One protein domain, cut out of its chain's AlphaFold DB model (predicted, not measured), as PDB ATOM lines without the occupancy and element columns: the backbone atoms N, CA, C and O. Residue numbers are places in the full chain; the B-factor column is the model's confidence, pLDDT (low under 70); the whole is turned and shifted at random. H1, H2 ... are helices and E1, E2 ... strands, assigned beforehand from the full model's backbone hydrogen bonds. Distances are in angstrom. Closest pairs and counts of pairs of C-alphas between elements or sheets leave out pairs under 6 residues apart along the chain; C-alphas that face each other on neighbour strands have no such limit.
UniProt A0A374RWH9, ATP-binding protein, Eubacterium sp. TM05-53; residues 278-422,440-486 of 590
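Overview. This is residues 278 to 422 and 440 to 486 of the 590 residues of the protein "ATP-binding protein" of Eubacterium sp. TM05-53 (UniProt A0A374RWH9). A body of crossed helices, 62 A along its longest axis, has the long helices H1, H9 and H11 along one side and the shorter H2, H3 and H5 along the other. H9 and H11 run side by side in opposite ways, H1 runs off from H9 toward the far end, H7 packs on H9, and H8 crosses H2. The printed part has 192 residues with eleven named helices and one named strand, in the order H1 to H8, E1, H9 to H11, and its class is mostly helix. It is compact, with a radius of gyration of the C-alphas of 17.9 A and spans of 62 by 42 by 29 A.

Along the chain. H1, residues 287 to 308, is the longest helix by residues and measures 30.3 A, from C-alpha 287 at (0.633, 2.378, 193.651). H9 is residues 443 to 459, 25.1 A, and H11 is residues 468 to 486, 26.8 A, ending with C-alpha 486 at (-10.018, 11.123, 204.533). H8, residues 404 to 416, measures 18.4 A. The shorter helices are H2, residues 316 to 323; H3, 327 to 336; H4, 344 to 348; H5, 354 to 364; H6, 373 to 376; H7, 379 to 389; and H10, 461 to 464. E1, residues 420 to 422, pairs with no named strand.

Arrangement. H1 and H2 form a helical hairpin and touch, with C-alphas 303 and 319 closest at 6.2 A. H1 touches H3 with residues 291 to 299 alone, C-alphas 295 and 328 closest at 6.5 A. H1 touches H9 with residues 287 to 290 alone, C-alphas 287 and 448 closest at 5.6 A. H9 and H11 touch at a shallow tilt of 21 degrees, opposite ways, C-alphas 454 and 475 closest at 6.5 A. H7 touches H9, C-alphas 386 and 453 closest at 5.9 A. H5 touches H11 at a steep tilt of 56 degrees, C-alphas 359 and 478 closest at 5.6 A. H5 also touches H6, C-alphas 360 and 373 closest at 5.8 A. H8 touches H2 about perpendicular, at 88 degrees, C-alphas 406 and 317 closest at 5.9 A. H4 touches H3, C-alphas 347 and 333 closest at 6.4 A. H10 and H6 are close but not clearly touching, C-alphas 463 and 376 closest at 5.2 A. The closest C-alphas of E1 and H8, those of 420 and 414, are 5.8 A apart. Every O i to N i+4 pair is within hydrogen-bond range in H2, H3, H4, H5, H7, H8 and H11, against 15 of 18 in H1 and 12 of 13 in H9; H6 and H10 are too short for such a pair.

Size, cuts and confidence. The C-alphas farthest apart, those of Gln 310 and Val 368, are 63.0 A apart. Residues 423 to 439 are not printed, and C-alphas 422 and 440 are 9.1 A apart across the cut. The link from H7 to H8 is long, with 14 residues. Residues 308 to 313 stand free. The pLDDT is under 70 at residues 278 to 282, 308 to 313 and 338 to 339.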
ATOM      1  N   TYR A 278      -8.033  14.732 180.456       50.19
ATOM      2  CA  TYR A 278      -7.515  14.968 181.807       50.19
ATOM      3  C   TYR A 278      -7.625  13.632 182.575       50.19
ATOM      4  O   TYR A 278      -8.722  13.092 182.662       50.19
ATOM      5  N   ASN A 279      -6.510  13.092 183.086       46.94
ATOM      6  CA  ASN A 279      -6.414  11.887 183.942       46.94
ATOM      7  C   ASN A 279      -6.171  10.494 183.333       46.94
ATOM      8  O   ASN A 279      -6.214   9.526 184.085       46.94
ATOM      9  N   ALA A 280      -5.827  10.329 182.053       45.59
ATOM     10  CA  ALA A 280      -5.493   8.975 181.569       45.59
ATOM     11  C   ALA A 280      -4.222   8.369 182.226       45.59
ATOM     12  O   ALA A 280      -4.041   7.157 182.202       45.59
ATOM     13  N   SER A 281      -3.354   9.200 182.821       57.19
ATOM     14  CA  SER A 281      -2.164   8.778 183.577       57.19
ATOM     15  C   SER A 281      -1.927   9.713 184.775       57.19
ATOM     16  O   SER A 281      -1.060  10.598 184.734       57.19
ATOM     17  N   THR A 282      -2.764   9.616 185.812       67.50
ATOM     18  CA  THR A 282      -2.564  10.385 187.052       67.50
ATOM     19  C   THR A 282      -1.436   9.767 187.886       67.50
ATOM     20  O   THR A 282      -1.272   8.549 187.874       67.50
ATOM     21  N   PRO A 283      -0.665  10.575 188.643       75.12
ATOM     22  CA  PRO A 283       0.358  10.046 189.552       75.12
ATOM     23  C   PRO A 283      -0.223   9.089 190.599       75.12
ATOM     24  O   PRO A 283       0.484   8.229 191.090       75.12
ATOM     25  N   PHE A 284      -1.509   9.247 190.918       81.44
ATOM     26  CA  PHE A 284      -2.237   8.451 191.904       81.44
ATOM     27  C   PHE A 284      -3.140   7.394 191.258       81.44
ATOM     28  O   PHE A 284      -4.101   6.951 191.871       81.44
ATOM     29  N   SER A 285      -2.887   7.030 189.994       75.62
ATOM     30  CA  SER A 285      -3.721   6.049 189.286       75.62
ATOM     31  C   SER A 285      -3.512   4.617 189.781       75.62
ATOM     32  O   SER A 285      -4.402   3.786 189.645       75.62
ATOM     33  N   ASN A 286      -2.322   4.331 190.308       81.75
ATOM     34  CA  ASN A 286      -1.936   3.063 190.908       81.75
ATOM     35  C   ASN A 286      -0.750   3.293 191.855       81.75
ATOM     36  O   ASN A 286      -0.127   4.365 191.860       81.75
ATOM     37  N   ILE A 287      -0.418   2.271 192.641       83.94
ATOM     38  CA  ILE A 287       0.633   2.378 193.651       83.94
ATOM     39  C   ILE A 287       2.027   2.605 193.052       83.94
ATOM     40  O   ILE A 287       2.780   3.409 193.586       83.94
ATOM     41  N   LYS A 288       2.348   2.016 191.893       84.62
ATOM     42  CA  LYS A 288       3.672   2.164 191.260       84.62
ATOM     43  C   LYS A 288       3.935   3.596 190.799       84.62
ATOM     44  O   LYS A 288       5.001   4.147 191.059       84.62
ATOM     45  N   ASP A 289       2.951   4.214 190.148       84.44
ATOM     46  CA  ASP A 289       3.041   5.620 189.735       84.44
ATOM     47  C   ASP A 289       3.122   6.553 190.955       84.44
ATOM     48  O   ASP A 289       3.803   7.586 190.921       84.44
ATOM     49  N   THR A 290       2.457   6.167 192.050       84.69
ATOM     50  CA  THR A 290       2.470   6.909 193.315       84.69
ATOM     51  C   THR A 290       3.846   6.832 193.968       84.69
ATOM     52  O   THR A 290       4.398   7.864 194.350       84.69
ATOM     53  N   GLU A 291       4.445   5.645 194.036       83.06
ATOM     54  CA  GLU A 291       5.812   5.441 194.517       83.06
ATOM     55  C   GLU A 291       6.830   6.203 193.667       83.06
ATOM     56  O   GLU A 291       7.716   6.864 194.211       83.06
ATOM     57  N   GLU A 292       6.695   6.192 192.335       85.31
ATOM     58  CA  GLU A 292       7.545   7.004 191.459       85.31
ATOM     59  C   GLU A 292       7.392   8.497 191.783       85.31
ATOM     60  O   GLU A 292       8.384   9.233 191.844       85.31
ATOM     61  N   TYR A 293       6.171   8.970 192.034       86.69
ATOM     62  CA  TYR A 293       5.933  10.352 192.435       86.69
ATOM     63  C   TYR A 293       6.572  10.687 193.791       86.69
ATOM     64  O   TYR A 293       7.248  11.714 193.874       86.69
ATOM     65  N   ILE A 294       6.444   9.836 194.815       84.69
ATOM     66  CA  ILE A 294       7.098  10.041 196.121       84.69
ATOM     67  C   ILE A 294       8.617  10.088 195.941       84.69
ATOM     68  O   ILE A 294       9.263  11.058 196.344       84.69
ATOM     69  N   ASN A 295       9.182   9.093 195.258       81.56
ATOM     70  CA  ASN A 295      10.617   8.990 195.024       81.56
ATOM     71  C   ASN A 295      11.164  10.206 194.261       81.56
ATOM     72  O   ASN A 295      12.185  10.782 194.634       81.56
ATOM     73  N   THR A 296      10.487  10.636 193.194       80.06
ATOM     74  CA  THR A 296      10.996  11.698 192.314       80.06
ATOM     75  C   THR A 296      10.654  13.109 192.779       80.06
ATOM     76  O   THR A 296      11.461  14.015 192.581       80.06
ATOM     77  N   SER A 297       9.467  13.320 193.349       79.88
ATOM     78  CA  SER A 297       8.927  14.655 193.645       79.88
ATOM     79  C   SER A 297       9.036  15.035 195.118       79.88
ATOM     80  O   SER A 297       8.948  16.220 195.426       79.88
ATOM     81  N   ILE A 298       9.251  14.070 196.014       81.00
ATOM     82  CA  ILE A 298       9.442  14.317 197.448       81.00
ATOM     83  C   ILE A 298      10.874  13.936 197.831       81.00
ATOM     84  O   ILE A 298      11.680  14.812 198.138       81.00
ATOM     85  N   ALA A 299      11.233  12.656 197.724       78.81
ATOM     86  CA  ALA A 299      12.502  12.135 198.228       78.81
ATOM     87  C   ALA A 299      13.723  12.730 197.497       78.81
ATOM     88  O   ALA A 299      14.615  13.302 198.120       78.81
ATOM     89  N   LYS A 300      13.740  12.689 196.160       77.69
ATOM     90  CA  LYS A 300      14.843  13.250 195.361       77.69
ATOM     91  C   LYS A 300      14.946  14.774 195.456       77.69
ATOM     92  O   LYS A 300      16.048  15.314 195.356       77.69
ATOM     93  N   ASN A 301      13.823  15.466 195.662       75.62
ATOM     94  CA  ASN A 301      13.839  16.911 195.870       75.62
ATOM     95  C   ASN A 301      14.586  17.265 197.159       75.62
ATOM     96  O   ASN A 301      15.397  18.176 197.103       75.62
ATOM     97  N   ILE A 302      14.436  16.501 198.252       72.75
ATOM     98  CA  ILE A 302      15.255  16.681 199.471       72.75
ATOM     99  C   ILE A 302      16.737  16.611 199.141       72.75
ATOM    100  O   ILE A 302      17.490  17.506 199.507       72.75
ATOM    101  N   GLN A 303      17.166  15.559 198.438       72.12
ATOM    102  CA  GLN A 303      18.577  15.397 198.092       72.12
ATOM    103  C   GLN A 303      19.095  16.611 197.318       72.12
ATOM    104  O   GLN A 303      20.188  17.100 197.600       72.12
ATOM    105  N   HIS A 304      18.309  17.093 196.354       74.12
ATOM    106  CA  HIS A 304      18.652  18.282 195.589       74.12
ATOM    107  C   HIS A 304      18.817  19.499 196.506       74.12
ATOM    108  O   HIS A 304      19.890  20.100 196.518       74.12
ATOM    109  N   SER A 305      17.813  19.798 197.335       72.62
ATOM    110  CA  SER A 305      17.837  20.928 198.267       72.62
ATOM    111  C   SER A 305      19.047  20.896 199.199       72.62
ATOM    112  O   SER A 305      19.687  21.916 199.431       72.62
ATOM    113  N   LEU A 306      19.369  19.715 199.740       70.94
ATOM    114  CA  LEU A 306      20.453  19.544 200.707       70.94
ATOM    115  C   LEU A 306      21.831  19.584 200.064       70.94
ATOM    116  O   LEU A 306      22.757  20.119 200.663       70.94
ATOM    117  N   LYS A 307      21.980  19.046 198.848       71.81
ATOM    118  CA  LYS A 307      23.248  19.111 198.114       71.81
ATOM    119  C   LYS A 307      23.603  20.558 197.756       71.81
ATOM    120  O   LYS A 307      24.778  20.906 197.786       71.81
ATOM    121  N   MET A 308      22.605  21.373 197.414       65.31
ATOM    122  CA  MET A 308      22.811  22.768 197.006       65.31
ATOM    123  C   MET A 308      23.032  23.727 198.181       65.31
ATOM    124  O   MET A 308      23.472  24.853 197.975       65.31
ATOM    125  N   TYR A 309      22.758  23.306 199.416       65.50
ATOM    126  CA  TYR A 309      22.889  24.163 200.589       65.50
ATOM    127  C   TYR A 309      24.169  23.841 201.383       65.50
ATOM    128  O   TYR A 309      24.243  22.859 202.127       65.50
ATOM    129  N   GLN A 310      25.189  24.699 201.247       55.78
ATOM    130  CA  GLN A 310      26.529  24.508 201.831       55.78
ATOM    131  C   GLN A 310      26.552  24.490 203.376       55.78
ATOM    132  O   GLN A 310      27.488  23.953 203.971       55.78
ATOM    133  N   TYR A 311      25.509  25.009 204.035       56.41
ATOM    134  CA  TYR A 311      25.397  25.107 205.499       56.41
ATOM    135  C   TYR A 311      24.366  24.129 206.111       56.41
ATOM    136  O   TYR A 311      23.992  24.256 207.277       56.41
ATOM    137  N   GLY A 312      23.936  23.108 205.353       57.31
ATOM    138  CA  GLY A 312      22.797  22.210 205.623       57.31
ATOM    139  C   GLY A 312      22.890  21.210 206.772       57.31
ATOM    140  O   GLY A 312      22.512  20.050 206.612       57.31
ATOM    141  N   GLY A 313      23.337  21.637 207.953       64.12
ATOM    142  CA  GLY A 313      23.361  20.791 209.148       64.12
ATOM    143  C   GLY A 313      21.972  20.318 209.599       64.12
ATOM    144  O   GLY A 313      21.835  19.164 210.006       64.12
ATOM    145  N   HIS A 314      20.942  21.174 209.494       73.56
ATOM    146  CA  HIS A 314      19.621  20.925 210.097       73.56
ATOM    147  C   HIS A 314      18.867  19.741 209.497       73.56
ATOM    148  O   HIS A 314      18.175  19.059 210.228       73.56
ATOM    149  N   PHE A 315      19.027  19.449 208.207       75.81
ATOM    150  CA  PHE A 315      18.339  18.339 207.530       75.81
ATOM    151  C   PHE A 315      19.293  17.208 207.118       75.81
ATOM    152  O   PHE A 315      18.930  16.323 206.344       75.81
ATOM    153  N   ARG A 316      20.532  17.209 207.631       75.94
ATOM    154  CA  ARG A 316      21.565  16.218 207.281       75.94
ATOM    155  C   ARG A 316      21.114  14.774 207.520       75.94
ATOM    156  O   ARG A 316      21.580  13.871 206.838       75.94
ATOM    157  N   GLN A 317      20.214  14.552 208.471       81.62
ATOM    158  CA  GLN A 317      19.770  13.211 208.835       81.62
ATOM    159  C   GLN A 317      18.731  12.671 207.829       81.62
ATOM    160  O   GLN A 317      18.637  11.465 207.626       81.62
ATOM    161  N   LEU A 318      18.012  13.553 207.117       80.00
ATOM    162  CA  LEU A 318      17.198  13.162 205.957       80.00
ATOM    163  C   LEU A 318      18.050  12.661 204.794       80.00
ATOM    164  O   LEU A 318      17.629  11.754 204.078       80.00
ATOM    165  N   LEU A 319      19.229  13.259 204.601       76.38
ATOM    166  CA  LEU A 319      20.148  12.842 203.547       76.38
ATOM    167  C   LEU A 319      20.614  11.401 203.773       76.38
ATOM    168  O   LEU A 319      20.572  10.614 202.838       76.38
ATOM    169  N   ASP A 320      20.975  11.051 205.011       80.56
ATOM    170  CA  ASP A 320      21.392   9.688 205.376       80.56
ATOM    171  C   ASP A 320      20.280   8.664 205.082       80.56
ATOM    172  O   ASP A 320      20.495   7.683 204.367       80.56
ATOM    173  N   LEU A 321      19.044   8.953 205.512       82.44
ATOM    174  CA  LEU A 321      17.880   8.112 205.207       82.44
ATOM    175  C   LEU A 321      17.633   7.952 203.705       82.44
ATOM    176  O   LEU A 321      17.287   6.864 203.244       82.44
ATOM    177  N   TYR A 322      17.786   9.024 202.930       79.69
ATOM    178  CA  TYR A 322      17.609   8.969 201.485       79.69
ATOM    179  C   TYR A 322      18.728   8.177 200.792       79.69
ATOM    180  O   TYR A 322      18.441   7.361 199.920       79.69
ATOM    181  N   GLU A 323      19.992   8.375 201.174       79.75
ATOM    182  CA  GLU A 323      21.143   7.673 200.587       79.75
ATOM    183  C   GLU A 323      21.088   6.157 200.808       79.75
ATOM    184  O   GLU A 323      21.602   5.392 199.988       79.75
ATOM    185  N   LYS A 324      20.426   5.712 201.881       84.00
ATOM    186  CA  LYS A 324      20.131   4.294 202.132       84.00
ATOM    187  C   LYS A 324      18.818   3.803 201.527       84.00
ATOM    188  O   LYS A 324      18.511   2.624 201.648       84.00
ATOM    189  N   GLY A 325      18.061   4.674 200.863       80.50
ATOM    190  CA  GLY A 325      16.776   4.334 200.253       80.50
ATOM    191  C   GLY A 325      15.640   4.123 201.256       80.50
ATOM    192  O   GLY A 325      14.610   3.577 200.894       80.50
ATOM    193  N   GLU A 326      15.788   4.556 202.509       86.69
ATOM    194  CA  GLU A 326      14.801   4.296 203.566       86.69
ATOM    195  C   GLU A 326      13.786   5.421 203.749       86.69
ATOM    196  O   GLU A 326      12.744   5.221 204.372       86.69
ATOM    197  N   LEU A 327      14.051   6.608 203.204       84.81
ATOM    198  CA  LEU A 327      13.150   7.746 203.355       84.81
ATOM    199  C   LEU A 327      11.745   7.470 202.785       84.81
ATOM    200  O   LEU A 327      10.750   7.857 203.400       84.81
ATOM    201  N   THR A 328      11.661   6.803 201.634       84.88
ATOM    202  CA  THR A 328      10.387   6.453 200.987       84.88
ATOM    203  C   THR A 328       9.560   5.531 201.875       84.88
ATOM    204  O   THR A 328       8.396   5.839 202.135       84.88
ATOM    205  N   ASN A 329      10.191   4.504 202.455       86.56
ATOM    206  CA  ASN A 329       9.590   3.667 203.490       86.56
ATOM    207  C   ASN A 329       9.030   4.508 204.649       86.56
ATOM    208  O   ASN A 329       7.869   4.343 205.021       86.56
ATOM    209  N   VAL A 330       9.814   5.439 205.209       86.56
ATOM    210  CA  VAL A 330       9.346   6.248 206.348       86.56
ATOM    211  C   VAL A 330       8.121   7.083 205.969       86.56
ATOM    212  O   VAL A 330       7.155   7.134 206.732       86.56
ATOM    213  N   ILE A 331       8.127   7.705 204.787       85.56
ATOM    214  CA  ILE A 331       6.987   8.485 204.288       85.56
ATOM    215  C   ILE A 331       5.761   7.581 204.125       85.56
ATOM    216  O   ILE A 331       4.707   7.898 204.673       85.56
ATOM    217  N   ASN A 332       5.895   6.441 203.441       87.44
ATOM    218  CA  ASN A 332       4.786   5.512 203.214       87.44
ATOM    219  C   ASN A 332       4.181   5.011 204.523       87.44
ATOM    220  O   ASN A 332       2.961   4.942 204.659       87.44
ATOM    221  N   ARG A 333       5.036   4.748 205.509       86.50
ATOM    222  CA  ARG A 333       4.652   4.283 206.836       86.50
ATOM    223  C   ARG A 333       3.884   5.324 207.644       86.50
ATOM    224  O   ARG A 333       2.928   4.984 208.335       86.50
ATOM    225  N   VAL A 334       4.279   6.591 207.547       84.75
ATOM    226  CA  VAL A 334       3.558   7.692 208.198       84.75
ATOM    227  C   VAL A 334       2.234   7.984 207.492       84.75
ATOM    228  O   VAL A 334       1.237   8.256 208.156       84.75
ATOM    229  N   VAL A 335       2.193   7.903 206.160       83.12
ATOM    230  CA  VAL A 335       0.945   8.074 205.405       83.12
ATOM    231  C   VAL A 335      -0.029   6.914 205.679       83.12
ATOM    232  O   VAL A 335      -1.226   7.161 205.759       83.12
ATOM    233  N   GLU A 336       0.431   5.683 205.931       82.88
ATOM    234  CA  GLU A 336      -0.467   4.564 206.276       82.88
ATOM    235  C   GLU A 336      -1.057   4.675 207.696       82.88
ATOM    236  O   GLU A 336      -2.246   4.382 207.875       82.88
ATOM    237  N   ASP A 337      -0.280   5.149 208.685       80.38
ATOM    238  CA  ASP A 337      -0.742   5.304 210.077       80.38
ATOM    239  C   ASP A 337      -1.988   6.197 210.147       80.38
ATOM    240  O   ASP A 337      -1.990   7.315 209.641       80.38
ATOM    241  N   MET A 338      -3.042   5.746 210.841       65.00
ATOM    242  CA  MET A 338      -4.321   6.482 210.860       65.00
ATOM    243  C   MET A 338      -4.246   7.895 211.420       65.00
ATOM    244  O   MET A 338      -5.107   8.705 211.114       65.00
ATOM    245  N   ASN A 339      -3.293   8.156 212.310       67.69
ATOM    246  CA  ASN A 339      -3.126   9.470 212.924       67.69
ATOM    247  C   ASN A 339      -1.936  10.217 212.310       67.69
ATOM    248  O   ASN A 339      -1.506  11.230 212.866       67.69
ATOM    249  N   HIS A 340      -1.355   9.663 211.241       79.56
ATOM    250  CA  HIS A 340      -0.154  10.144 210.578       79.56
ATOM    251  C   HIS A 340       0.958  10.510 211.571       79.56
ATOM    252  O   HIS A 340       1.566  11.582 211.516       79.56
ATOM    253  N   ARG A 341       1.189   9.636 212.561       79.19
ATOM    254  CA  ARG A 341       2.111   9.916 213.665       79.19
ATOM    255  C   ARG A 341       3.564   9.804 213.224       79.19
ATOM    256  O   ARG A 341       4.046   8.743 212.841       79.19
ATOM    257  N   PHE A 342       4.298  10.890 213.426       82.69
ATOM    258  CA  PHE A 342       5.743  10.966 213.225       82.69
ATOM    259  C   PHE A 342       6.480  10.519 214.490       82.69
ATOM    260  O   PHE A 342       7.134  11.322 215.151       82.69
ATOM    261  N   THR A 343       6.334   9.251 214.875       83.69
ATOM    262  CA  THR A 343       7.047   8.690 216.033       83.69
ATOM    263  C   THR A 343       7.896   7.498 215.627       83.69
ATOM    264  O   THR A 343       7.504   6.702 214.773       83.69
ATOM    265  N   LYS A 344       9.038   7.327 216.303       85.75
ATOM    266  CA  LYS A 344       9.937   6.182 216.115       85.75
ATOM    267  C   LYS A 344       9.187   4.842 216.176       85.75
ATOM    268  O   LYS A 344       9.368   3.978 215.325       85.75
ATOM    269  N   SER A 345       8.249   4.716 217.117       84.50
ATOM    270  CA  SER A 345       7.440   3.504 217.299       84.50
ATOM    271  C   SER A 345       6.614   3.103 216.074       84.50
ATOM    272  O   SER A 345       6.381   1.914 215.886       84.50
ATOM    273  N   VAL A 346       6.140   4.063 215.271       84.06
ATOM    274  CA  VAL A 346       5.354   3.768 214.061       84.06
ATOM    275  C   VAL A 346       6.237   3.113 213.009       84.06
ATOM    276  O   VAL A 346       5.806   2.165 212.354       84.06
ATOM    277  N   VAL A 347       7.485   3.569 212.888       84.56
ATOM    278  CA  VAL A 347       8.415   3.111 211.854       84.56
ATOM    279  C   VAL A 347       9.131   1.813 212.231       84.56
ATOM    280  O   VAL A 347       9.400   0.984 211.367       84.56
ATOM    281  N   GLU A 348       9.402   1.588 213.516       85.62
ATOM    282  CA  GLU A 348      10.140   0.400 213.969       85.62
ATOM    283  C   GLU A 348       9.263  -0.803 214.317       85.62
ATOM    284  O   GLU A 348       9.767  -1.920 214.429       85.62
ATOM    285  N   SER A 349       7.955  -0.619 214.515       85.62
ATOM    286  CA  SER A 349       7.086  -1.742 214.873       85.62
ATOM    287  C   SER A 349       7.070  -2.820 213.780       85.62
ATOM    288  O   SER A 349       7.445  -2.592 212.632       85.62
ATOM    289  N   THR A 350       6.570  -4.015 214.076       87.62
ATOM    290  CA  THR A 350       6.175  -4.924 212.991       87.62
ATOM    291  C   THR A 350       4.976  -4.321 212.265       87.62
ATOM    292  O   THR A 350       3.998  -3.939 212.916       87.62
ATOM    293  N   PHE A 351       5.055  -4.209 210.939       88.06
ATOM    294  CA  PHE A 351       3.973  -3.665 210.129       88.06
ATOM    295  C   PHE A 351       2.695  -4.491 210.300       88.06
ATOM    296  O   PHE A 351       2.712  -5.722 210.259       88.06
ATOM    297  N   LYS A 352       1.582  -3.790 210.511       86.25
ATOM    298  CA  LYS A 352       0.224  -4.328 210.505       86.25
ATOM    299  C   LYS A 352      -0.662  -3.258 209.897       86.25
ATOM    300  O   LYS A 352      -0.703  -2.161 210.444       86.25
ATOM    301  N   SER A 353      -1.386  -3.595 208.832       85.06
ATOM    302  CA  SER A 353      -2.315  -2.643 208.223       85.06
ATOM    303  C   SER A 353      -3.375  -2.230 209.238       85.06
ATOM    304  O   SER A 353      -4.137  -3.066 209.750       85.06
ATOM    305  N   HIS A 354      -3.420  -0.936 209.535       83.00
ATOM    306  CA  HIS A 354      -4.402  -0.417 210.469       83.00
ATOM    307  C   HIS A 354      -5.799  -0.445 209.847       83.00
ATOM    308  O   HIS A 354      -6.766  -0.812 210.521       83.00
ATOM    309  N   ASP A 355      -5.889  -0.140 208.552       85.75
ATOM    310  CA  ASP A 355      -7.137  -0.157 207.796       85.75
ATOM    311  C   ASP A 355      -7.823  -1.530 207.886       85.75
ATOM    312  O   ASP A 355      -8.983  -1.616 208.295       85.75
ATOM    313  N   ILE A 356      -7.080  -2.621 207.645       86.69
ATOM    314  CA  ILE A 356      -7.597  -3.988 207.827       86.69
ATOM    315  C   ILE A 356      -8.013  -4.226 209.284       86.69
ATOM    316  O   ILE A 356      -9.051  -4.837 209.545       86.69
ATOM    317  N   GLY A 357      -7.217  -3.762 210.249       86.75
ATOM    318  CA  GLY A 357      -7.497  -3.927 211.675       86.75
ATOM    319  C   GLY A 357      -8.831  -3.308 212.104       86.75
ATOM    320  O   GLY A 357      -9.614  -3.967 212.799       86.75
ATOM    321  N   VAL A 358      -9.100  -2.074 211.674       86.00
ATOM    322  CA  VAL A 358     -10.342  -1.343 211.969       86.00
ATOM    323  C   VAL A 358     -11.526  -1.986 211.267       86.00
ATOM    324  O   VAL A 358     -12.512  -2.314 211.932       86.00
ATOM    325  N   THR A 359     -11.405  -2.272 209.972       86.12
ATOM    326  CA  THR A 359     -12.490  -2.896 209.212       86.12
ATOM    327  C   THR A 359     -12.825  -4.286 209.735       86.12
ATOM    328  O   THR A 359     -14.000  -4.615 209.888       86.12
ATOM    329  N   ALA A 360     -11.827  -5.084 210.123       86.62
ATOM    330  CA  ALA A 360     -12.053  -6.384 210.749       86.62
ATOM    331  C   ALA A 360     -12.851  -6.270 212.057       86.62
ATOM    332  O   ALA A 360     -13.766  -7.056 212.293       86.62
ATOM    333  N   ASN A 361     -12.522  -5.291 212.906       87.50
ATOM    334  CA  ASN A 361     -13.236  -5.069 214.164       87.50
ATOM    335  C   ASN A 361     -14.672  -4.578 213.933       87.50
ATOM    336  O   ASN A 361     -15.580  -5.000 214.649       87.50
ATOM    337  N   ASN A 362     -14.877  -3.709 212.943       86.06
ATOM    338  CA  ASN A 362     -16.192  -3.173 212.606       86.06
ATOM    339  C   ASN A 362     -17.100  -4.239 211.988       86.06
ATOM    340  O   ASN A 362     -18.236  -4.385 212.432       86.06
ATOM    341  N   LEU A 363     -16.592  -5.030 211.039       87.50
ATOM    342  CA  LEU A 363     -17.324  -6.153 210.444       87.50
ATOM    343  C   LEU A 363     -17.679  -7.222 211.480       87.50
ATOM    344  O   LEU A 363     -18.771  -7.779 211.431       87.50
ATOM    345  N   LEU A 364     -16.801  -7.484 212.452       89.19
ATOM    346  CA  LEU A 364     -17.083  -8.439 213.526       89.19
ATOM    347  C   LEU A 364     -18.218  -7.970 214.453       89.19
ATOM    348  O   LEU A 364     -18.883  -8.794 215.075       89.19
ATOM    349  N   ARG A 365     -18.418  -6.653 214.567       86.31
ATOM    350  CA  ARG A 365     -19.435  -6.013 215.416       86.31
ATOM    351  C   ARG A 365     -20.664  -5.537 214.631       86.31
ATOM    352  O   ARG A 365     -21.522  -4.873 215.218       86.31
ATOM    353  N   ASP A 366     -20.746  -5.837 213.334       84.38
ATOM    354  CA  ASP A 366     -21.910  -5.525 212.503       84.38
ATOM    355  C   ASP A 366     -23.158  -6.191 213.107       84.38
ATOM    356  O   ASP A 366     -23.127  -7.353 213.509       84.38
ATOM    357  N   ARG A 367     -24.248  -5.430 213.245       80.12
ATOM    358  CA  ARG A 367     -25.467  -5.894 213.926       80.12
ATOM    359  C   ARG A 367     -26.342  -6.785 213.049       80.12
ATOM    360  O   ARG A 367     -27.179  -7.502 213.586       80.12
ATOM    361  N   VAL A 368     -26.205  -6.675 211.730       80.56
ATOM    362  CA  VAL A 368     -27.073  -7.340 210.753       80.56
ATOM    363  C   VAL A 368     -26.404  -8.603 210.239       80.56
ATOM    364  O   VAL A 368     -27.032  -9.656 210.221       80.56
ATOM    365  N   ASP A 369     -25.134  -8.508 209.853       80.62
ATOM    366  CA  ASP A 369     -24.385  -9.657 209.348       80.62
ATOM    367  C   ASP A 369     -22.903  -9.552 209.747       80.62
ATOM    368  O   ASP A 369     -22.104  -8.976 208.994       80.62
ATOM    369  N   PRO A 370     -22.552 -10.048 210.953       86.44
ATOM    370  CA  PRO A 370     -21.191 -10.038 211.468       86.44
ATOM    371  C   PRO A 370     -20.272 -11.000 210.711       86.44
ATOM    372  O   PRO A 370     -20.554 -12.192 210.589       86.44
ATOM    373  N   ILE A 371     -19.107 -10.508 210.284       86.12
ATOM    374  CA  ILE A 371     -18.108 -11.299 209.551       86.12
ATOM    375  C   ILE A 371     -16.746 -11.194 210.237       86.12
ATOM    376  O   ILE A 371     -16.225 -10.106 210.475       86.12
ATOM    377  N   ASN A 372     -16.116 -12.341 210.498       88.25
ATOM    378  CA  ASN A 372     -14.731 -12.392 210.956       88.25
ATOM    379  C   ASN A 372     -13.780 -12.551 209.762       88.25
ATOM    380  O   ASN A 372     -13.357 -13.662 209.445       88.25
ATOM    381  N   ILE A 373     -13.428 -11.434 209.117       85.38
ATOM    382  CA  ILE A 373     -12.549 -11.422 207.932       85.38
ATOM    383  C   ILE A 373     -11.201 -12.115 208.179       85.38
ATOM    384  O   ILE A 373     -10.674 -12.763 207.284       85.38
ATOM    385  N   ARG A 374     -10.683 -12.085 209.417       85.50
ATOM    386  CA  ARG A 374      -9.400 -12.713 209.773       85.50
ATOM    387  C   ARG A 374      -9.396 -14.232 209.586       85.50
ATOM    388  O   ARG A 374      -8.327 -14.817 209.481       85.50
ATOM    389  N   LYS A 375     -10.569 -14.876 209.565       87.81
ATOM    390  CA  LYS A 375     -10.703 -16.314 209.264       87.81
ATOM    391  C   LYS A 375     -10.679 -16.621 207.766       87.81
ATOM    392  O   LYS A 375     -10.508 -17.777 207.399       87.81
ATOM    393  N   HIS A 376     -10.861 -15.604 206.933       87.06
ATOM    394  CA  HIS A 376     -10.979 -15.698 205.480       87.06
ATOM    395  C   HIS A 376      -9.808 -15.015 204.775       87.06
ATOM    396  O   HIS A 376      -9.964 -14.528 203.663       87.06
ATOM    397  N   MET A 377      -8.660 -14.911 205.445       87.38
ATOM    398  CA  MET A 377      -7.464 -14.311 204.872       87.38
ATOM    399  C   MET A 377      -6.207 -14.913 205.488       87.38
ATOM    400  O   MET A 377      -6.174 -15.201 206.691       87.38
ATOM    401  N   GLU A 378      -5.152 -15.078 204.696       88.25
ATOM    402  CA  GLU A 378      -3.831 -15.398 205.231       88.25
ATOM    403  C   GLU A 378      -3.148 -14.119 205.694       88.25
ATOM    404  O   GLU A 378      -2.367 -13.512 204.968       88.25
ATOM    405  N   LEU A 379      -3.466 -13.697 206.924       85.94
ATOM    406  CA  LEU A 379      -3.027 -12.415 207.487       85.94
ATOM    407  C   LEU A 379      -1.537 -12.126 207.274       85.94
ATOM    408  O   LEU A 379      -1.198 -11.005 206.905       85.94
ATOM    409  N   ASP A 380      -0.660 -13.111 207.462       88.19
ATOM    410  CA  ASP A 380       0.787 -12.920 207.317       88.19
ATOM    411  C   ASP A 380       1.215 -12.728 205.853       88.19
ATOM    412  O   ASP A 380       2.072 -11.885 205.571       88.19
ATOM    413  N   LYS A 381       0.586 -13.440 204.904       90.69
ATOM    414  CA  LYS A 381       0.835 -13.257 203.463       90.69
ATOM    415  C   LYS A 381       0.266 -11.934 202.968       90.69
ATOM    416  O   LYS A 381       0.965 -11.198 202.281       90.69
ATOM    417  N   VAL A 382      -0.960 -11.592 203.368       89.69
ATOM    418  CA  VAL A 382      -1.593 -10.309 203.030       89.69
ATOM    419  C   VAL A 382      -0.776  -9.149 203.594       89.69
ATOM    420  O   VAL A 382      -0.511  -8.177 202.896       89.69
ATOM    421  N   THR A 383      -0.330  -9.245 204.845       90.00
ATOM    422  CA  THR A 383       0.490  -8.193 205.459       90.00
ATOM    423  C   THR A 383       1.824  -8.050 204.730       90.00
ATOM    424  O   THR A 383       2.213  -6.927 204.426       90.00
ATOM    425  N   SER A 384       2.491  -9.160 204.396       90.06
ATOM    426  CA  SER A 384       3.744  -9.141 203.627       90.06
ATOM    427  C   SER A 384       3.563  -8.556 202.223       90.06
ATOM    428  O   SER A 384       4.347  -7.702 201.829       90.06
ATOM    429  N   GLY A 385       2.496  -8.928 201.506       90.19
ATOM    430  CA  GLY A 385       2.216  -8.400 200.167       90.19
ATOM    431  C   GLY A 385       1.927  -6.896 200.161       90.19
ATOM    432  O   GLY A 385       2.467  -6.177 199.330       90.19
ATOM    433  N   ILE A 386       1.164  -6.386 201.140       90.31
ATOM    434  CA  ILE A 386       0.962  -4.933 201.308       90.31
ATOM    435  C   ILE A 386       2.297  -4.252 201.599       90.31
ATOM    436  O   ILE A 386       2.588  -3.199 201.045       90.31
ATOM    437  N   LYS A 387       3.112  -4.857 202.470       91.56
ATOM    438  CA  LYS A 387       4.415  -4.316 202.845       91.56
ATOM    439  C   LYS A 387       5.329  -4.151 201.625       91.56
ATOM    440  O   LYS A 387       5.956  -3.110 201.485       91.56
ATOM    441  N   GLU A 388       5.362  -5.150 200.744       90.19
ATOM    442  CA  GLU A 388       6.112  -5.108 199.484       90.19
ATOM    443  C   GLU A 388       5.538  -4.085 198.494       90.19
ATOM    444  O   GLU A 388       6.302  -3.352 197.877       90.19
ATOM    445  N   MET A 389       4.209  -4.001 198.354       87.12
ATOM    446  CA  MET A 389       3.553  -3.051 197.443       87.12
ATOM    447  C   MET A 389       3.686  -1.585 197.859       87.12
ATOM    448  O   MET A 389       3.482  -0.721 197.017       87.12
ATOM    449  N   LEU A 390       3.915  -1.316 199.147       86.44
ATOM    450  CA  LEU A 390       4.056   0.032 199.703       86.44
ATOM    451  C   LEU A 390       5.515   0.388 200.025       86.44
ATOM    452  O   LEU A 390       5.744   1.397 200.695       86.44
ATOM    453  N   ASP A 391       6.482  -0.453 199.652       87.94
ATOM    454  CA  ASP A 391       7.903  -0.294 199.992       87.94
ATOM    455  C   ASP A 391       8.127  -0.004 201.494       87.94
ATOM    456  O   ASP A 391       8.826   0.930 201.887       87.94
ATOM    457  N   ILE A 392       7.453  -0.769 202.363       89.50
ATOM    458  CA  ILE A 392       7.562  -0.637 203.821       89.50
ATOM    459  C   ILE A 392       8.615  -1.616 204.360       89.50
ATOM    460  O   ILE A 392       8.658  -2.792 204.009       89.50
ATOM    461  N   LEU A 393       9.437  -1.159 205.301       88.88
ATOM    462  CA  LEU A 393      10.485  -1.943 205.951       88.88
ATOM    463  C   LEU A 393      10.204  -2.069 207.445       88.88
ATOM    464  O   LEU A 393       9.971  -1.070 208.133       88.88
ATOM    465  N   ASN A 394      10.257  -3.294 207.965       90.25
ATOM    466  CA  ASN A 394      10.304  -3.550 209.404       90.25
ATOM    467  C   ASN A 394      11.685  -3.219 209.971       90.25
ATOM    468  O   ASN A 394      12.661  -3.128 209.233       90.25
ATOM    469  N   LYS A 395      11.786  -3.108 211.301       88.69
ATOM    470  CA  LYS A 395      13.060  -2.797 211.965       88.69
ATOM    471  C   LYS A 395      14.210  -3.726 211.567       88.69
ATOM    472  O   LYS A 395      15.315  -3.256 211.349       88.69
ATOM    473  N   GLU A 396      13.932  -5.020 211.442       89.12
ATOM    474  CA  GLU A 396      14.914  -6.049 211.056       89.12
ATOM    475  C   GLU A 396      15.470  -5.850 209.628       89.12
ATOM    476  O   GLU A 396      16.508  -6.402 209.280       89.12
ATOM    477  N   GLU A 397      14.761  -5.089 208.789       88.69
ATOM    478  CA  GLU A 397      15.071  -4.846 207.372       88.69
ATOM    479  C   GLU A 397      15.674  -3.454 207.142       88.69
ATOM    480  O   GLU A 397      16.154  -3.161 206.048       88.69
ATOM    481  N   GLN A 398      15.644  -2.596 208.164       88.38
ATOM    482  CA  GLN A 398      16.230  -1.262 208.134       88.38
ATOM    483  C   GLN A 398      17.749  -1.359 208.307       88.38
ATOM    484  O   GLN A 398      18.263  -2.070 209.172       88.38
ATOM    485  N   SER A 399      18.475  -0.615 207.484       86.69
ATOM    486  CA  SER A 399      19.926  -0.459 207.544       86.69
ATOM    487  C   SER A 399      20.363   0.706 208.442       86.69
ATOM    488  O   SER A 399      21.515   0.725 208.883       86.69
ATOM    489  N   ILE A 400      19.459   1.649 208.744       85.56
ATOM    490  CA  ILE A 400      19.681   2.781 209.655       85.56
ATOM    491  C   ILE A 400      18.859   2.633 210.943       85.56
ATOM    492  O   ILE A 400      17.711   2.186 210.948       85.56
ATOM    493  N   ASP A 401      19.429   3.073 212.070       85.62
ATOM    494  CA  ASP A 401      18.658   3.268 213.296       85.62
ATOM    495  C   ASP A 401      17.906   4.606 213.273       85.62
ATOM    496  O   ASP A 401      18.498   5.690 213.248       85.62
ATOM    497  N   ILE A 402      16.577   4.543 213.291       86.19
ATOM    498  CA  ILE A 402      15.738   5.734 213.222       86.19
ATOM    499  C   ILE A 402      15.702   6.409 214.598       86.19
ATOM    500  O   ILE A 402      15.254   5.828 215.582       86.19
ATOM    501  N   SER A 403      16.171   7.654 214.687       87.38
ATOM    502  CA  SER A 403      16.083   8.498 215.879       87.38
ATOM    503  C   SER A 403      14.851   9.415 215.846       87.38
ATOM    504  O   SER A 403      14.262   9.654 214.792       87.38
ATOM    505  N   ASP A 404      14.485  10.000 216.989       86.62
ATOM    506  CA  ASP A 404      13.427  11.025 217.040       86.62
ATOM    507  C   ASP A 404      13.797  12.291 216.248       86.62
ATOM    508  O   ASP A 404      12.920  13.002 215.747       86.62
ATOM    509  N   ALA A 405      15.096  12.555 216.082       86.69
ATOM    510  CA  ALA A 405      15.584  13.659 215.267       86.69
ATOM    511  C   ALA A 405      15.257  13.439 213.778       86.69
ATOM    512  O   ALA A 405      14.762  14.365 213.136       86.69
ATOM    513  N   HIS A 406      15.368  12.199 213.271       87.06
ATOM    514  CA  HIS A 406      14.892  11.851 211.926       87.06
ATOM    515  C   HIS A 406      13.407  12.180 211.758       87.06
ATOM    516  O   HIS A 406      13.028  12.883 210.827       87.06
ATOM    517  N   MET A 407      12.562  11.713 212.680       87.81
ATOM    518  CA  MET A 407      11.111  11.914 212.583       87.81
ATOM    519  C   MET A 407      10.727  13.394 212.629       87.81
ATOM    520  O   MET A 407       9.831  13.821 211.899       87.81
ATOM    521  N   THR A 408      11.435  14.176 213.444       88.75
ATOM    522  CA  THR A 408      11.256  15.630 213.529       88.75
ATOM    523  C   THR A 408      11.614  16.297 212.201       88.75
ATOM    524  O   THR A 408      10.788  17.025 211.654       88.75
ATOM    525  N   GLN A 409      12.778  15.977 211.625       87.06
ATOM    526  CA  GLN A 409      13.207  16.534 210.339       87.06
ATOM    527  C   GLN A 409      12.265  16.158 209.190       87.06
ATOM    528  O   GLN A 409      11.960  17.004 208.352       87.06
ATOM    529  N   ILE A 410      11.768  14.914 209.149       86.56
ATOM    530  CA  ILE A 410      10.825  14.479 208.104       86.56
ATOM    531  C   ILE A 410       9.538  15.286 208.221       86.56
ATOM    532  O   ILE A 410       9.033  15.799 207.224       86.56
ATOM    533  N   LYS A 411       9.014  15.433 209.440       90.06
ATOM    534  CA  LYS A 411       7.798  16.202 209.688       90.06
ATOM    535  C   LYS A 411       7.956  17.664 209.271       90.06
ATOM    536  O   LYS A 411       7.102  18.190 208.564       90.06
ATOM    537  N   GLU A 412       9.047  18.308 209.674       88.50
ATOM    538  CA  GLU A 412       9.352  19.692 209.294       88.50
ATOM    539  C   GLU A 412       9.464  19.842 207.777       88.50
ATOM    540  O   GLU A 412       8.857  20.742 207.197       88.50
ATOM    541  N   TYR A 413      10.160  18.917 207.116       86.19
ATOM    542  CA  TYR A 413      10.299  18.938 205.668       86.19
ATOM    543  C   TYR A 413       8.953  18.789 204.946       86.19
ATOM    544  O   TYR A 413       8.623  19.590 204.069       86.19
ATOM    545  N   LEU A 414       8.139  17.801 205.330       87.75
ATOM    546  CA  LEU A 414       6.821  17.602 204.725       87.75
ATOM    547  C   LEU A 414       5.882  18.792 204.985       87.75
ATOM    548  O   LEU A 414       5.016  19.076 204.155       87.75
ATOM    549  N   ALA A 415       6.054  19.504 206.104       90.25
ATOM    550  CA  ALA A 415       5.317  20.731 206.393       90.25
ATOM    551  C   ALA A 415       5.773  21.905 205.507       90.25
ATOM    552  O   ALA A 415       4.925  22.662 205.032       90.25
ATOM    553  N   ILE A 416       7.079  22.036 205.232       86.81
ATOM    554  CA  ILE A 416       7.630  23.026 204.283       86.81
ATOM    555  C   ILE A 416       7.122  22.764 202.861       86.81
ATOM    556  O   ILE A 416       6.800  23.708 202.143       86.81
ATOM    557  N   LEU A 417       7.000  21.490 202.474       84.38
ATOM    558  CA  LEU A 417       6.392  21.070 201.208       84.38
ATOM    559  C   LEU A 417       4.875  21.272 201.137       84.38
ATOM    560  O   LEU A 417       4.284  21.000 200.086       84.38
ATOM    561  N   ASP A 418       4.245  21.672 202.246       88.56
ATOM    562  CA  ASP A 418       2.792  21.765 202.382       88.56
ATOM    563  C   ASP A 418       2.098  20.429 202.072       88.56
ATOM    564  O   ASP A 418       0.948  20.427 201.646       88.56
ATOM    565  N   LEU A 419       2.801  19.297 202.230       88.44
ATOM    566  CA  LEU A 419       2.246  17.950 202.050       88.44
ATOM    567  C   LEU A 419       1.475  17.508 203.294       88.44
ATOM    568  O   LEU A 419       0.563  16.687 203.207       88.44
ATOM    569  N   ILE A 420       1.835  18.075 204.445       92.62
ATOM    570  CA  ILE A 420       1.130  17.871 205.702       92.62
ATOM    571  C   ILE A 420       0.745  19.199 206.351       92.62
ATOM    572  O   ILE A 420       1.445  20.209 206.231       92.62
ATOM    573  N   LYS A 421      -0.351  19.177 207.105       92.88
ATOM    574  CA  LYS A 421      -0.772  20.254 208.000       92.88
ATOM    575  C   LYS A 421      -1.106  19.709 209.366       92.88
ATOM    576  O   LYS A 421      -1.600  18.600 209.501       92.88
ATOM    577  N   GLU A 422      -0.864  20.523 210.382       93.81
ATOM    578  CA  GLU A 422      -1.266  20.189 211.737       93.81
ATOM    579  C   GLU A 422      -2.569  20.888 212.113       93.81
ATOM    580  O   GLU A 422      -2.737  22.091 211.879       93.81
ATOM    581  N   VAL A 440      -2.810  14.949 205.692       91.06
ATOM    582  CA  VAL A 440      -2.150  14.947 204.378       91.06
ATOM    583  C   VAL A 440      -2.941  15.819 203.400       91.06
ATOM    584  O   VAL A 440      -4.136  15.628 203.207       91.06
ATOM    585  N   THR A 441      -2.278  16.776 202.751       91.25
ATOM    586  CA  THR A 441      -2.926  17.763 201.863       91.25
ATOM    587  C   THR A 441      -3.191  17.245 200.446       91.25
ATOM    588  O   THR A 441      -3.938  17.866 199.691       91.25
ATOM    589  N   GLN A 442      -2.574  16.120 200.067       90.38
ATOM    590  CA  GLN A 442      -2.779  15.437 198.789       90.38
ATOM    591  C   GLN A 442      -3.533  14.120 199.029       90.38
ATOM    592  O   GLN A 442      -2.890  13.088 199.228       90.38
ATOM    593  N   PRO A 443      -4.879  14.116 199.028       91.56
ATOM    594  CA  PRO A 443      -5.647  12.925 199.387       91.56
ATOM    595  C   PRO A 443      -5.379  11.736 198.452       91.56
ATOM    596  O   PRO A 443      -5.287  10.607 198.932       91.56
ATOM    597  N   GLY A 444      -5.126  11.969 197.157       90.44
ATOM    598  CA  GLY A 444      -4.841  10.884 196.213       90.44
ATOM    599  C   GLY A 444      -3.631  10.023 196.600       90.44
ATOM    600  O   GLY A 444      -3.639   8.817 196.369       90.44
ATOM    601  N   LEU A 445      -2.644  10.602 197.296       88.69
ATOM    602  CA  LEU A 445      -1.498   9.869 197.842       88.69
ATOM    603  C   LEU A 445      -1.940   8.785 198.839       88.69
ATOM    604  O   LEU A 445      -1.508   7.637 198.747       88.69
ATOM    605  N   ARG A 446      -2.821   9.137 199.784       90.44
ATOM    606  CA  ARG A 446      -3.322   8.197 200.799       90.44
ATOM    607  C   ARG A 446      -4.291   7.182 200.201       90.44
ATOM    608  O   ARG A 446      -4.292   6.018 200.609       90.44
ATOM    609  N   TYR A 447      -5.110   7.613 199.246       91.19
ATOM    610  CA  TYR A 447      -6.065   6.729 198.593       91.19
ATOM    611  C   TYR A 447      -5.370   5.655 197.737       91.19
ATOM    612  O   TYR A 447      -5.782   4.499 197.785       91.19
ATOM    613  N   ALA A 448      -4.267   5.977 197.055       89.25
ATOM    614  CA  ALA A 448      -3.485   4.988 196.308       89.25
ATOM    615  C   ALA A 448      -2.962   3.843 197.200       89.25
ATOM    616  O   ALA A 448      -2.977   2.680 196.797       89.25
ATOM    617  N   GLN A 449      -2.573   4.138 198.448       88.44
ATOM    618  CA  GLN A 449      -2.209   3.096 199.416       88.44
ATOM    619  C   GLN A 449      -3.412   2.227 199.812       88.44
ATOM    620  O   GLN A 449      -3.283   1.016 199.972       88.44
ATOM    621  N   ALA A 450      -4.597   2.830 199.949       89.81
ATOM    622  CA  ALA A 450      -5.828   2.097 200.234       89.81
ATOM    623  C   ALA A 450      -6.200   1.132 199.096       89.81
ATOM    624  O   ALA A 450      -6.625   0.006 199.357       89.81
ATOM    625  N   GLU A 451      -6.007   1.549 197.842       89.44
ATOM    626  CA  GLU A 451      -6.198   0.674 196.683       89.44
ATOM    627  C   GLU A 451      -5.188  -0.470 196.658       89.44
ATOM    628  O   GLU A 451      -5.603  -1.607 196.452       89.44
ATOM    629  N   ALA A 452      -3.916  -0.226 196.988       88.88
ATOM    630  CA  ALA A 452      -2.919  -1.293 197.108       88.88
ATOM    631  C   ALA A 452      -3.331  -2.365 198.138       88.88
ATOM    632  O   ALA A 452      -3.172  -3.563 197.903       88.88
ATOM    633  N   ILE A 453      -3.934  -1.957 199.264       89.75
ATOM    634  CA  ILE A 453      -4.476  -2.894 200.264       89.75
ATOM    635  C   ILE A 453      -5.600  -3.748 199.659       89.75
ATOM    636  O   ILE A 453      -5.626  -4.964 199.861       89.75
ATOM    637  N   VAL A 454      -6.525  -3.137 198.913       90.88
ATOM    638  CA  VAL A 454      -7.628  -3.846 198.242       90.88
ATOM    639  C   VAL A 454      -7.117  -4.805 197.169       90.88
ATOM    640  O   VAL A 454      -7.554  -5.956 197.128       90.88
ATOM    641  N   GLU A 455      -6.189  -4.358 196.325       89.38
ATOM    642  CA  GLU A 455      -5.561  -5.181 195.293       89.38
ATOM    643  C   GLU A 455      -4.877  -6.396 195.914       89.38
ATOM    644  O   GLU A 455      -5.103  -7.523 195.471       89.38
ATOM    645  N   ASN A 456      -4.122  -6.200 196.996       90.44
ATOM    646  CA  ASN A 456      -3.448  -7.306 197.656       90.44
ATOM    647  C   ASN A 456      -4.422  -8.290 198.328       90.44
ATOM    648  O   ASN A 456      -4.197  -9.497 198.296       90.44
ATOM    649  N   LEU A 457      -5.539  -7.809 198.890       90.06
ATOM    650  CA  LEU A 457      -6.599  -8.683 199.414       90.06
ATOM    651  C   LEU A 457      -7.238  -9.543 198.323       90.06
ATOM    652  O   LEU A 457      -7.572 -10.700 198.568       90.06
ATOM    653  N   LEU A 458      -7.405  -9.004 197.113       90.69
ATOM    654  CA  LEU A 458      -7.954  -9.751 195.981       90.69
ATOM    655  C   LEU A 458      -7.028 -10.876 195.499       90.69
ATOM    656  O   LEU A 458      -7.518 -11.839 194.906       90.69
ATOM    657  N   LEU A 459      -5.722 -10.778 195.760       90.19
ATOM    658  CA  LEU A 459      -4.735 -11.810 195.427       90.19
ATOM    659  C   LEU A 459      -4.684 -12.959 196.450       90.19
ATOM    660  O   LEU A 459      -4.112 -14.002 196.144       90.19
ATOM    661  N   ASP A 460      -5.280 -12.803 197.636       92.06
ATOM    662  CA  ASP A 460      -5.261 -13.826 198.687       92.06
ATOM    663  C   ASP A 460      -6.185 -15.012 198.360       92.06
ATOM    664  O   ASP A 460      -7.389 -14.854 198.148       92.06
ATOM    665  N   GLU A 461      -5.625 -16.226 198.359       90.94
ATOM    666  CA  GLU A 461      -6.343 -17.454 197.989       90.94
ATOM    667  C   GLU A 461      -7.539 -17.735 198.914       90.94
ATOM    668  O   GLU A 461      -8.620 -18.067 198.429       90.94
ATOM    669  N   LYS A 462      -7.395 -17.538 200.234       91.00
ATOM    670  CA  LYS A 462      -8.495 -17.751 201.195       91.00
ATOM    671  C   LYS A 462      -9.594 -16.715 201.042       91.00
ATOM    672  O   LYS A 462     -10.772 -17.038 201.186       91.00
ATOM    673  N   PHE A 463      -9.228 -15.477 200.736       91.62
ATOM    674  CA  PHE A 463     -10.197 -14.431 200.466       91.62
ATOM    675  C   PHE A 463     -10.995 -14.739 199.197       91.62
ATOM    676  O   PHE A 463     -12.202 -14.501 199.168       91.62
ATOM    677  N   GLN A 464     -10.366 -15.326 198.173       90.69
ATOM    678  CA  GLN A 464     -11.028 -15.737 196.930       90.69
ATOM    679  C   GLN A 464     -12.059 -16.865 197.102       90.69
ATOM    680  O   GLN A 464     -12.960 -16.965 196.268       90.69
ATOM    681  N   GLU A 465     -11.984 -17.664 198.172       92.56
ATOM    682  CA  GLU A 465     -12.991 -18.692 198.495       92.56
ATOM    683  C   GLU A 465     -14.360 -18.094 198.863       92.56
ATOM    684  O   GLU A 465     -15.388 -18.770 198.770       92.56
ATOM    685  N   LEU A 466     -14.396 -16.825 199.285       90.31
ATOM    686  CA  LEU A 466     -15.643 -16.120 199.560       90.31
ATOM    687  C   LEU A 466     -16.431 -15.869 198.267       90.31
ATOM    688  O   LEU A 466     -15.889 -15.526 197.211       90.31
ATOM    689  N   ASP A 467     -17.757 -15.944 198.370       90.88
ATOM    690  CA  ASP A 467     -18.629 -15.567 197.267       90.88
ATOM    691  C   ASP A 467     -18.436 -14.089 196.876       90.88
ATOM    692  O   ASP A 467     -17.985 -13.249 197.663       90.88
ATOM    693  N   VAL A 468     -18.760 -13.772 195.621       90.50
ATOM    694  CA  VAL A 468     -18.542 -12.433 195.052       90.50
ATOM    695  C   VAL A 468     -19.255 -11.354 195.872       90.50
ATOM    696  O   VAL A 468     -18.670 -10.301 196.101       90.50
ATOM    697  N   GLN A 469     -20.468 -11.614 196.374       89.50
ATOM    698  CA  GLN A 469     -21.235 -10.617 197.129       89.50
ATOM    699  C   GLN A 469     -20.557 -10.280 198.461       89.50
ATOM    700  O   GLN A 469     -20.408  -9.102 198.796       89.50
ATOM    701  N   LYS A 470     -20.089 -11.293 199.203       89.00
ATOM    702  CA  LYS A 470     -19.339 -11.082 200.449       89.00
ATOM    703  C   LYS A 470     -18.020 -10.368 200.212       89.00
ATOM    704  O   LYS A 470     -17.713  -9.434 200.951       89.00
ATOM    705  N   ARG A 471     -17.259 -10.762 199.183       91.25
ATOM    706  CA  ARG A 471     -16.000 -10.083 198.833       91.25
ATOM    707  C   ARG A 471     -16.238  -8.611 198.532       91.25
ATOM    708  O   ARG A 471     -15.614  -7.766 199.167       91.25
ATOM    709  N   THR A 472     -17.181  -8.303 197.642       90.62
ATOM    710  CA  THR A 472     -17.526  -6.921 197.289       90.62
ATOM    711  C   THR A 472     -17.919  -6.115 198.521       90.62
ATOM    712  O   THR A 472     -17.350  -5.052 198.744       90.62
ATOM    713  N   ARG A 473     -18.792  -6.645 199.389       89.88
ATOM    714  CA  ARG A 473     -19.190  -5.946 200.621       89.88
ATOM    715  C   ARG A 473     -18.007  -5.647 201.543       89.88
ATOM    716  O   ARG A 473     -17.946  -4.563 202.116       89.88
ATOM    717  N   ILE A 474     -17.094  -6.600 201.726       90.62
ATOM    718  CA  ILE A 474     -15.919  -6.416 202.588       90.62
ATOM    719  C   ILE A 474     -15.009  -5.318 202.027       90.62
ATOM    720  O   ILE A 474     -14.599  -4.429 202.772       90.62
ATOM    721  N   LEU A 475     -14.722  -5.361 200.723       92.25
ATOM    722  CA  LEU A 475     -13.860  -4.380 200.059       92.25
ATOM    723  C   LEU A 475     -14.491  -2.983 200.055       92.25
ATOM    724  O   LEU A 475     -13.817  -2.001 200.360       92.25
ATOM    725  N   GLU A 476     -15.794  -2.884 199.789       90.88
ATOM    726  CA  GLU A 476     -16.535  -1.626 199.896       90.88
ATOM    727  C   GLU A 476     -16.516  -1.087 201.324       90.88
ATOM    728  O   GLU A 476     -16.336   0.112 201.525       90.88
ATOM    729  N   ARG A 477     -16.663  -1.953 202.336       89.94
ATOM    730  CA  ARG A 477     -16.605  -1.525 203.736       89.94
ATOM    731  C   ARG A 477     -15.233  -0.966 204.099       89.94
ATOM    732  O   ARG A 477     -15.181   0.091 204.720       89.94
ATOM    733  N   LEU A 478     -14.162  -1.642 203.683       91.00
ATOM    734  CA  LEU A 478     -12.785  -1.189 203.876       91.00
ATOM    735  C   LEU A 478     -12.567   0.192 203.244       91.00
ATOM    736  O   LEU A 478     -12.177   1.135 203.930       91.00
ATOM    737  N   LEU A 479     -12.897   0.337 201.958       92.06
ATOM    738  CA  LEU A 479     -12.730   1.603 201.245       92.06
ATOM    739  C   LEU A 479     -13.589   2.722 201.836       92.06
ATOM    740  O   LEU A 479     -13.106   3.840 201.974       92.06
ATOM    741  N   ASN A 480     -14.837   2.449 202.217       91.88
ATOM    742  CA  ASN A 480     -15.723   3.462 202.796       91.88
ATOM    743  C   ASN A 480     -15.230   3.959 204.160       91.88
ATOM    744  O   ASN A 480     -15.379   5.138 204.469       91.88
ATOM    745  N   GLU A 481     -14.626   3.092 204.975       89.88
ATOM    746  CA  GLU A 481     -14.034   3.497 206.255       89.88
ATOM    747  C   GLU A 481     -12.802   4.383 206.062       89.88
ATOM    748  O   GLU A 481     -12.650   5.378 206.772       89.88
ATOM    749  N   ILE A 482     -11.956   4.064 205.079       91.06
ATOM    750  CA  ILE A 482     -10.787   4.882 204.735       91.06
ATOM    751  C   ILE A 482     -11.231   6.228 204.153       91.06
ATOM    752  O   ILE A 482     -10.823   7.274 204.651       91.06
ATOM    753  N   ARG A 483     -12.129   6.220 203.156       94.31
ATOM    754  CA  ARG A 483     -12.683   7.443 202.553       94.31
ATOM    755  C   ARG A 483     -13.384   8.320 203.581       94.31
ATOM    756  O   ARG A 483     -13.302   9.537 203.482       94.31
ATOM    757  N   GLY A 484     -14.039   7.723 204.577       94.19
ATOM    758  CA  GLY A 484     -14.676   8.479 205.648       94.19
ATOM    759  C   GLY A 484     -13.693   9.264 206.508       94.19
ATOM    760  O   GLY A 484     -13.936  10.445 206.737       94.19
ATOM    761  N   ARG A 485     -12.566   8.653 206.899       92.25
ATOM    762  CA  ARG A 485     -11.481   9.363 207.600       92.25
ATOM    763  C   ARG A 485     -10.863  10.453 206.728       92.25
ATOM    764  O   ARG A 485     -10.725  11.585 207.163       92.25
ATOM    765  N   MET A 486     -10.581  10.141 205.464       94.56
ATOM    766  CA  MET A 486     -10.018  11.123 204.533       94.56
ATOM    767  C   MET A 486     -10.955  12.311 204.293       94.56
ATOM    768  O   MET A 486     -10.500  13.441 204.171       94.56
TER     769      MET A 486